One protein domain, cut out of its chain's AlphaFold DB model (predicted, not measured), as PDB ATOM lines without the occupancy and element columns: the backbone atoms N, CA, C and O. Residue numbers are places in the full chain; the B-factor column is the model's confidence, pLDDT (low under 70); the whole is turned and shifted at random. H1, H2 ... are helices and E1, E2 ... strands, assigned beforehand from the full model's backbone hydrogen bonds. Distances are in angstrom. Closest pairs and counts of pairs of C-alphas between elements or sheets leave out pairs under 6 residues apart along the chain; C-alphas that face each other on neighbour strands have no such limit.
ATOM      1  N   HIS A   2     103.352 158.343 183.009       63.34
ATOM      2  CA  HIS A   2     104.040 159.321 183.872       63.34
ATOM      3  C   HIS A   2     103.935 160.793 183.399       63.34
ATOM      4  O   HIS A   2     103.731 161.686 184.215       63.34
ATOM      5  N   PHE A   3     103.949 161.052 182.082       65.94
ATOM      6  CA  PHE A   3     103.894 162.418 181.531       65.94
ATOM      7  C   PHE A   3     102.625 163.201 181.909       65.94
ATOM      8  O   PHE A   3     102.728 164.329 182.367       65.94
ATOM      9  N   LEU A   4     101.429 162.614 181.752       68.12
ATOM     10  CA  LEU A   4     100.165 163.299 182.076       68.12
ATOM     11  C   LEU A   4     100.049 163.633 183.565       68.12
ATOM     12  O   LEU A   4      99.462 164.652 183.915       68.12
ATOM     13  N   LEU A   5     100.611 162.782 184.429       69.31
ATOM     14  CA  LEU A   5     100.649 163.030 185.864       69.31
ATOM     15  C   LEU A   5     101.509 164.260 186.167       69.31
ATOM     16  O   LEU A   5     101.051 165.161 186.860       69.31
ATOM     17  N   LEU A   6     102.721 164.321 185.613       71.50
ATOM     18  CA  LEU A   6     103.605 165.468 185.799       71.50
ATOM     19  C   LEU A   6     103.042 166.734 185.148       71.50
ATOM     20  O   LEU A   6     103.046 167.777 185.788       71.50
ATOM     21  N   HIS A   7     102.465 166.641 183.948       74.62
ATOM     22  CA  HIS A   7     101.737 167.740 183.309       74.62
ATOM     23  C   HIS A   7     100.650 168.308 184.232       74.62
ATOM     24  O   HIS A   7     100.624 169.507 184.497       74.62
ATOM     25  N   ALA A   8      99.791 167.446 184.787       77.75
ATOM     26  CA  ALA A   8      98.741 167.868 185.709       77.75
ATOM     27  C   ALA A   8      99.302 168.474 187.008       77.75
ATOM     28  O   ALA A   8      98.750 169.446 187.516       77.75
ATOM     29  N   LEU A   9     100.404 167.934 187.538       79.12
ATOM     30  CA  LEU A   9     101.061 168.466 188.732       79.12
ATOM     31  C   LEU A   9     101.678 169.848 188.487       79.12
ATOM     32  O   LEU A   9     101.538 170.720 189.338       79.12
ATOM     33  N   TYR A  10     102.312 170.074 187.335       80.00
ATOM     34  CA  TYR A  10     102.854 171.388 186.979       80.00
ATOM     35  C   TYR A  10     101.744 172.410 186.706       80.00
ATOM     36  O   TYR A  10     101.852 173.544 187.159       80.00
ATOM     37  N   LEU A  11     100.631 172.015 186.078       81.50
ATOM     38  CA  LEU A  11      99.454 172.887 185.967       81.50
ATOM     39  C   LEU A  11      98.884 173.266 187.341       81.50
ATOM     40  O   LEU A  11      98.529 174.421 187.571       81.50
ATOM     41  N   LEU A  12      98.826 172.308 188.265       83.00
ATOM     42  CA  LEU A  12      98.376 172.557 189.632       83.00
ATOM     43  C   LEU A  12      99.350 173.468 190.394       83.00
ATOM     44  O   LEU A  12      98.918 174.336 191.148       83.00
ATOM     45  N   GLN A  13     100.659 173.299 190.200       84.69
ATOM     46  CA  GLN A  13     101.676 174.185 190.770       84.69
ATOM     47  C   GLN A  13     101.463 175.630 190.299       84.69
ATOM     48  O   GLN A  13     101.486 176.542 191.126       84.69
ATOM     49  N   ASP A  14     101.188 175.833 189.009       81.69
ATOM     50  CA  ASP A  14     100.906 177.151 188.431       81.69
ATOM     51  C   ASP A  14      99.688 177.806 189.061       81.69
ATOM     52  O   ASP A  14      99.751 178.968 189.464       81.69
ATOM     53  N   GLU A  15      98.594 177.058 189.178       84.62
ATOM     54  CA  GLU A  15      97.351 177.547 189.768       84.62
ATOM     55  C   GLU A  15      97.553 177.950 191.239       84.62
ATOM     56  O   GLU A  15      97.152 179.042 191.656       84.62
ATOM     57  N   LEU A  16      98.254 177.118 192.014       84.75
ATOM     58  CA  LEU A  16      98.530 177.363 193.432       84.75
ATOM     59  C   LEU A  16      99.463 178.561 193.659       84.75
ATOM     60  O   LEU A  16      99.238 179.338 194.595       84.75
ATOM     61  N   LEU A  17     100.478 178.732 192.805       83.50
ATOM     62  CA  LEU A  17     101.407 179.861 192.871       83.50
ATOM     63  C   LEU A  17     100.746 181.169 192.415       83.50
ATOM     64  O   LEU A  17     100.924 182.194 193.074       83.50
ATOM     65  N   GLN A  18      99.955 181.150 191.335       82.25
ATOM     66  CA  GLN A  18      99.208 182.325 190.862       82.25
ATOM     67  C   GLN A  18      98.169 182.788 191.886       82.25
ATOM     68  O   GLN A  18      98.010 183.990 192.104       82.25
ATOM     69  N   GLY A  19      97.494 181.844 192.546       84.38
ATOM     70  CA  GLY A  19      96.544 182.129 193.618       84.38
ATOM     71  C   GLY A  19      97.183 182.502 194.960       84.38
ATOM     72  O   GLY A  19      96.448 182.831 195.889       84.38
ATOM     73  N   GLN A  20      98.517 182.432 195.091       84.38
ATOM     74  CA  GLN A  20      99.254 182.587 196.355       84.38
ATOM     75  C   GLN A  20      98.719 181.688 197.487       84.38
ATOM     76  O   GLN A  20      98.729 182.055 198.662       84.38
ATOM     77  N   GLN A  21      98.206 180.509 197.135       83.69
ATOM     78  CA  GLN A  21      97.529 179.613 198.077       83.69
ATOM     79  C   GLN A  21      98.508 178.632 198.719       83.69
ATOM     80  O   GLN A  21      98.431 178.360 199.918       83.69
ATOM     81  N   ALA A  22      99.432 178.099 197.919       83.31
ATOM     82  CA  ALA A  22     100.395 177.102 198.356       83.31
ATOM     83  C   ALA A  22     101.600 177.032 197.412       83.31
ATOM     84  O   ALA A  22     101.538 177.455 196.259       83.31
ATOM     85  N   CYS A  23     102.686 176.439 197.896       82.62
ATOM     86  CA  CYS A  23     103.854 176.086 197.100       82.62
ATOM     87  C   CYS A  23     103.903 174.560 196.945       82.62
ATOM     88  O   CYS A  23     104.159 173.850 197.920       82.62
ATOM     89  N   LEU A  24     103.636 174.058 195.736       81.62
ATOM     90  CA  LEU A  24     103.774 172.639 195.399       81.62
ATOM     91  C   LEU A  24     105.214 172.362 194.956       81.62
ATOM     92  O   LEU A  24     105.654 172.885 193.940       81.62
ATOM     93  N   GLU A  25     105.941 171.538 195.701       75.12
ATOM     94  CA  GLU A  25     107.266 171.047 195.324       75.12
ATOM     95  C   GLU A  25     107.123 169.715 194.578       75.12
ATOM     96  O   GLU A  25     106.514 168.766 195.086       75.12
ATOM     97  N   ILE A  26     107.688 169.653 193.371       72.88
ATOM     98  CA  ILE A  26     107.646 168.475 192.504       72.88
ATOM     99  C   ILE A  26     109.056 167.891 192.432       72.88
ATOM    100  O   ILE A  26     109.921 168.438 191.755       72.88
ATOM    101  N   SER A  27     109.277 166.775 193.130       62.81
ATOM    102  CA  SER A  27     110.551 166.054 193.145       62.81
ATOM    103  C   SER A  27     110.382 164.618 192.618       62.81
ATOM    104  O   SER A  27     109.320 164.021 192.799       62.81
ATOM    105  N   PRO A  28     111.430 163.997 192.034       51.84
ATOM    106  CA  PRO A  28     111.353 162.641 191.464       51.84
ATOM    107  C   PRO A  28     110.945 161.545 192.462       51.84
ATOM    108  O   PRO A  28     110.495 160.475 192.069       51.84
ATOM    109  N   LEU A  29     111.136 161.795 193.759       44.22
ATOM    110  CA  LEU A  29     110.894 160.828 194.832       44.22
ATOM    111  C   LEU A  29     109.755 161.240 195.773       44.22
ATOM    112  O   LEU A  29     109.369 160.442 196.627       44.22
ATOM    113  N   ASN A  30     109.247 162.474 195.673       54.94
ATOM    114  CA  ASN A  30     108.194 162.966 196.555       54.94
ATOM    115  C   ASN A  30     107.513 164.225 195.999       54.94
ATOM    116  O   ASN A  30     108.165 165.067 195.388       54.94
ATOM    117  N   PHE A  31     106.227 164.389 196.299       73.00
ATOM    118  CA  PHE A  31     105.463 165.598 195.989       73.00
ATOM    119  C   PHE A  31     104.941 166.179 197.300       73.00
ATOM    120  O   PHE A  31     104.293 165.466 198.071       73.00
ATOM    121  N   GLN A  32     105.229 167.449 197.582       74.88
ATOM    122  CA  GLN A  32     104.825 168.075 198.845       74.88
ATOM    123  C   GLN A  32     104.170 169.429 198.611       74.88
ATOM    124  O   GLN A  32     104.650 170.241 197.827       74.88
ATOM    125  N   ILE A  33     103.075 169.679 199.324       83.75
ATOM    126  CA  ILE A  33     102.382 170.967 199.319       83.75
ATOM    127  C   ILE A  33     102.739 171.697 200.606       83.75
ATOM    128  O   ILE A  33     102.570 171.163 201.703       83.75
ATOM    129  N   HIS A  34     103.206 172.929 200.463       84.06
ATOM    130  CA  HIS A  34     103.571 173.801 201.569       84.06
ATOM    131  C   HIS A  34     102.669 175.029 201.598       84.06
ATOM    132  O   HIS A  34     102.163 175.435 200.548       84.06
ATOM    133  N   PRO A  35     102.492 175.659 202.773       84.94
ATOM    134  CA  PRO A  35     101.923 176.996 202.841       84.94
ATOM    135  C   PRO A  35     102.674 177.934 201.898       84.94
ATOM    136  O   PRO A  35     103.881 177.777 201.700       84.94
ATOM    137  N   PHE A  36     101.956 178.888 201.312       85.88
ATOM    138  CA  PHE A  36     102.569 179.857 200.420       85.88
ATOM    139  C   PHE A  36     103.666 180.649 201.145       85.88
ATOM    140  O   PHE A  36     103.427 181.249 202.194       85.88
ATOM    141  N   ASP A  37     104.860 180.646 200.561       84.19
ATOM    142  CA  ASP A  37     106.016 181.412 201.009       84.19
ATOM    143  C   ASP A  37     106.757 181.937 199.777       84.19
ATOM    144  O   ASP A  37     107.124 181.174 198.882       84.19
ATOM    145  N   THR A  38     106.989 183.247 199.729       80.31
ATOM    146  CA  THR A  38     107.659 183.921 198.613       80.31
ATOM    147  C   THR A  38     109.098 183.436 198.425       80.31
ATOM    148  O   THR A  38     109.573 183.363 197.293       80.31
ATOM    149  N   ALA A  39     109.794 183.056 199.504       78.50
ATOM    150  CA  ALA A  39     111.134 182.477 199.394       78.50
ATOM    151  C   ALA A  39     111.093 181.122 198.670       78.50
ATOM    152  O   ALA A  39     111.896 180.857 197.779       78.50
ATOM    153  N   ARG A  40     110.095 180.300 199.004       74.50
ATOM    154  CA  ARG A  40     109.895 178.963 198.441       74.50
ATOM    155  C   ARG A  40     109.353 179.006 197.015       74.50
ATOM    156  O   ARG A  40     109.734 178.179 196.197       74.50
ATOM    157  N   GLN A  41     108.516 179.993 196.701       76.56
ATOM    158  CA  GLN A  41     108.112 180.293 195.330       76.56
ATOM    159  C   GLN A  41     109.332 180.570 194.455       76.56
ATOM    160  O   GLN A  41     109.445 179.948 193.405       76.56
ATOM    161  N   ASN A  42     110.234 181.455 194.894       72.38
ATOM    162  CA  ASN A  42     111.430 181.798 194.126       72.38
ATOM    163  C   ASN A  42     112.293 180.561 193.850       72.38
ATOM    164  O   ASN A  42     112.637 180.342 192.695       72.38
ATOM    165  N   ASP A  43     112.525 179.719 194.862       68.50
ATOM    166  CA  ASP A  43     113.266 178.453 194.735       68.50
ATOM    167  C   ASP A  43     112.635 177.496 193.701       68.50
ATOM    168  O   ASP A  43     113.337 176.870 192.901       68.50
ATOM    169  N   ILE A  44     111.296 177.402 193.691       70.62
ATOM    170  CA  ILE A  44     110.532 176.582 192.737       70.62
ATOM    171  C   ILE A  44     110.647 177.153 191.316       70.62
ATOM    172  O   ILE A  44     110.929 176.407 190.380       70.62
ATOM    173  N   THR A  45     110.479 178.468 191.143       66.38
ATOM    174  CA  THR A  45     110.600 179.134 189.831       66.38
ATOM    175  C   THR A  45     112.033 179.244 189.316       66.38
ATOM    176  O   THR A  45     112.230 179.454 188.124       66.38
ATOM    177  N   GLU A  46     113.051 179.102 190.163       56.44
ATOM    178  CA  GLU A  46     114.455 179.143 189.739       56.44
ATOM    179  C   GLU A  46     114.861 177.869 188.963       56.44
ATOM    180  O   GLU A  46     115.775 177.902 188.139       56.44
ATOM    181  N   HIS A  47     114.118 176.766 189.127       54.94
ATOM    182  CA  HIS A  47     114.402 175.452 188.525       54.94
ATOM    183  C   HIS A  47     113.378 175.029 187.441       54.94
ATOM    184  O   HIS A  47     113.108 173.845 187.230       54.94
ATOM    185  N   ASP A  48     112.835 175.999 186.700       62.22
ATOM    186  CA  ASP A  48     111.581 175.899 185.924       62.22
ATOM    187  C   ASP A  48     111.615 175.104 184.602       62.22
ATOM    188  O   ASP A  48     110.651 175.086 183.837       62.22
ATOM    189  N   THR A  49     112.727 174.457 184.249       58.31
ATOM    190  CA  THR A  49     112.866 173.915 182.880       58.31
ATOM    191  C   THR A  49     112.034 172.649 182.649       58.31
ATOM    192  O   THR A  49     111.515 172.440 181.552       58.31
ATOM    193  N   LEU A  50     111.845 171.826 183.687       65.12
ATOM    194  CA  LEU A  50     110.938 170.674 183.617       65.12
ATOM    195  C   LEU A  50     109.478 171.115 183.537       65.12
ATOM    196  O   LEU A  50     108.709 170.496 182.811       65.12
ATOM    197  N   ARG A  51     109.103 172.210 184.203       67.50
ATOM    198  CA  ARG A  51     107.764 172.791 184.080       67.50
ATOM    199  C   ARG A  51     107.473 173.187 182.639       67.50
ATOM    200  O   ARG A  51     106.449 172.785 182.106       67.50
ATOM    201  N   VAL A  52     108.393 173.889 181.974       68.31
ATOM    202  CA  VAL A  52     108.237 174.247 180.550       68.31
ATOM    203  C   VAL A  52     108.035 172.999 179.684       68.31
ATOM    204  O   VAL A  52     107.188 172.995 178.794       68.31
ATOM    205  N   PHE A  53     108.775 171.926 179.967       68.19
ATOM    206  CA  PHE A  53     108.661 170.665 179.240       68.19
ATOM    207  C   PHE A  53     107.324 169.952 179.488       68.19
ATOM    208  O   PHE A  53     106.637 169.573 178.542       68.19
ATOM    209  N   TYR A  54     106.934 169.766 180.747       71.69
ATOM    210  CA  TYR A  54     105.713 169.036 181.076       71.69
ATOM    211  C   TYR A  54     104.451 169.842 180.793       71.69
ATOM    212  O   TYR A  54     103.421 169.224 180.566       71.69
ATOM    213  N   SER A  55     104.502 171.176 180.739       70.31
ATOM    214  CA  SER A  55     103.355 172.022 180.386       70.31
ATOM    215  C   SER A  55     102.969 171.956 178.903       70.31
ATOM    216  O   SER A  55     101.832 172.286 178.563       70.31
ATOM    217  N   ASP A  56     103.860 171.500 178.018       71.12
ATOM    218  CA  ASP A  56     103.573 171.367 176.586       71.12
ATOM    219  C   ASP A  56     103.125 169.938 176.231       71.12
ATOM    220  O   ASP A  56     103.919 168.998 176.168       71.12
ATOM    221  N   LEU A  57     101.827 169.780 175.960       69.06
ATOM    222  CA  LEU A  57     101.215 168.504 175.574       69.06
ATOM    223  C   LEU A  57     101.742 167.950 174.243       69.06
ATOM    224  O   LEU A  57     101.619 166.750 174.016       69.06
ATOM    225  N   SER A  58     102.369 168.758 173.384       63.47
ATOM    226  CA  SER A  58     103.004 168.251 172.158       63.47
ATOM    227  C   SER A  58     104.209 167.342 172.443       63.47
ATOM    228  O   SER A  58     104.569 166.509 171.602       63.47
ATOM    229  N   ASN A  59     104.773 167.426 173.656       61.62
ATOM    230  CA  ASN A  59     105.789 166.500 174.152       61.62
ATOM    231  C   ASN A  59     105.198 165.125 174.519       61.62
ATOM    232  O   ASN A  59     105.928 164.141 174.553       61.62
ATOM    233  N   LEU A  60     103.884 165.005 174.735       61.22
ATOM    234  CA  LEU A  60     103.237 163.714 174.993       61.22
ATOM    235  C   LEU A  60     103.286 162.790 173.762       61.22
ATOM    236  O   LEU A  60     103.529 161.593 173.901       61.22
TER     237      LEU A  60
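AT A GLANCE: This is residues 2 to 60 of the 139 residues of the protein "Molecular chaperone DnaJ" of Acidiferrobacteraceae bacterium (UniProt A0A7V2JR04). A long helix, H1, packs on strand E1 of a two-stranded hairpin, with E2 on E1's far side. The short helix H2 also packs on E1, and H3 meets H1 about perpendicular. The 59 printed residues hold three named helices and two strands, H1 E1 E2 H2 H3, a mixed class. The whole is compact, radius of gyration of the C-alphas 11.0 A, spanning 32 by 22 by 18 A.

HOW THE PARTS SIT: H1, residues 2 to 18, comes closest to E1, residues 22 to 27, at the C-alphas of Leu 16 and Ala 22, 5.3 A. E1 and E2, residues 30 to 35, form an antiparallel hairpin; N 25 and O 32 are 2.8 A apart, within hydrogen-bond range. The closest C-alphas of E1 and H2, residues 38 to 46, are Cys 23 and Gln 41, 6.2 A. H1 and H3, residues 49 to 55, touch at 77 degrees; C-alphas His 7 and Tyr 54 are closest, 4.7 A. H2 and H3 are apart. In H1, H2 and H3 every O i to N i+4 pair is within hydrogen-bond range.

IN THESE COORDINATES: H1, 24.5 A long, begins at C-alpha 2 (104.040, 159.321, 183.872). E1 measures 15.9 A, E2 16.6 A, H2 12.2 A and H3 10.0 A, ending at C-alpha 55 (103.355, 172.022, 180.386).

THE WHOLE: The C-alphas farthest apart, Pro 35 and Ser 58, are 31.9 A apart. The printed part has no cut, and its four links are tight. Mean pLDDT of the printed part is 73.0; 22 residues are under 70, among them 45 to 53.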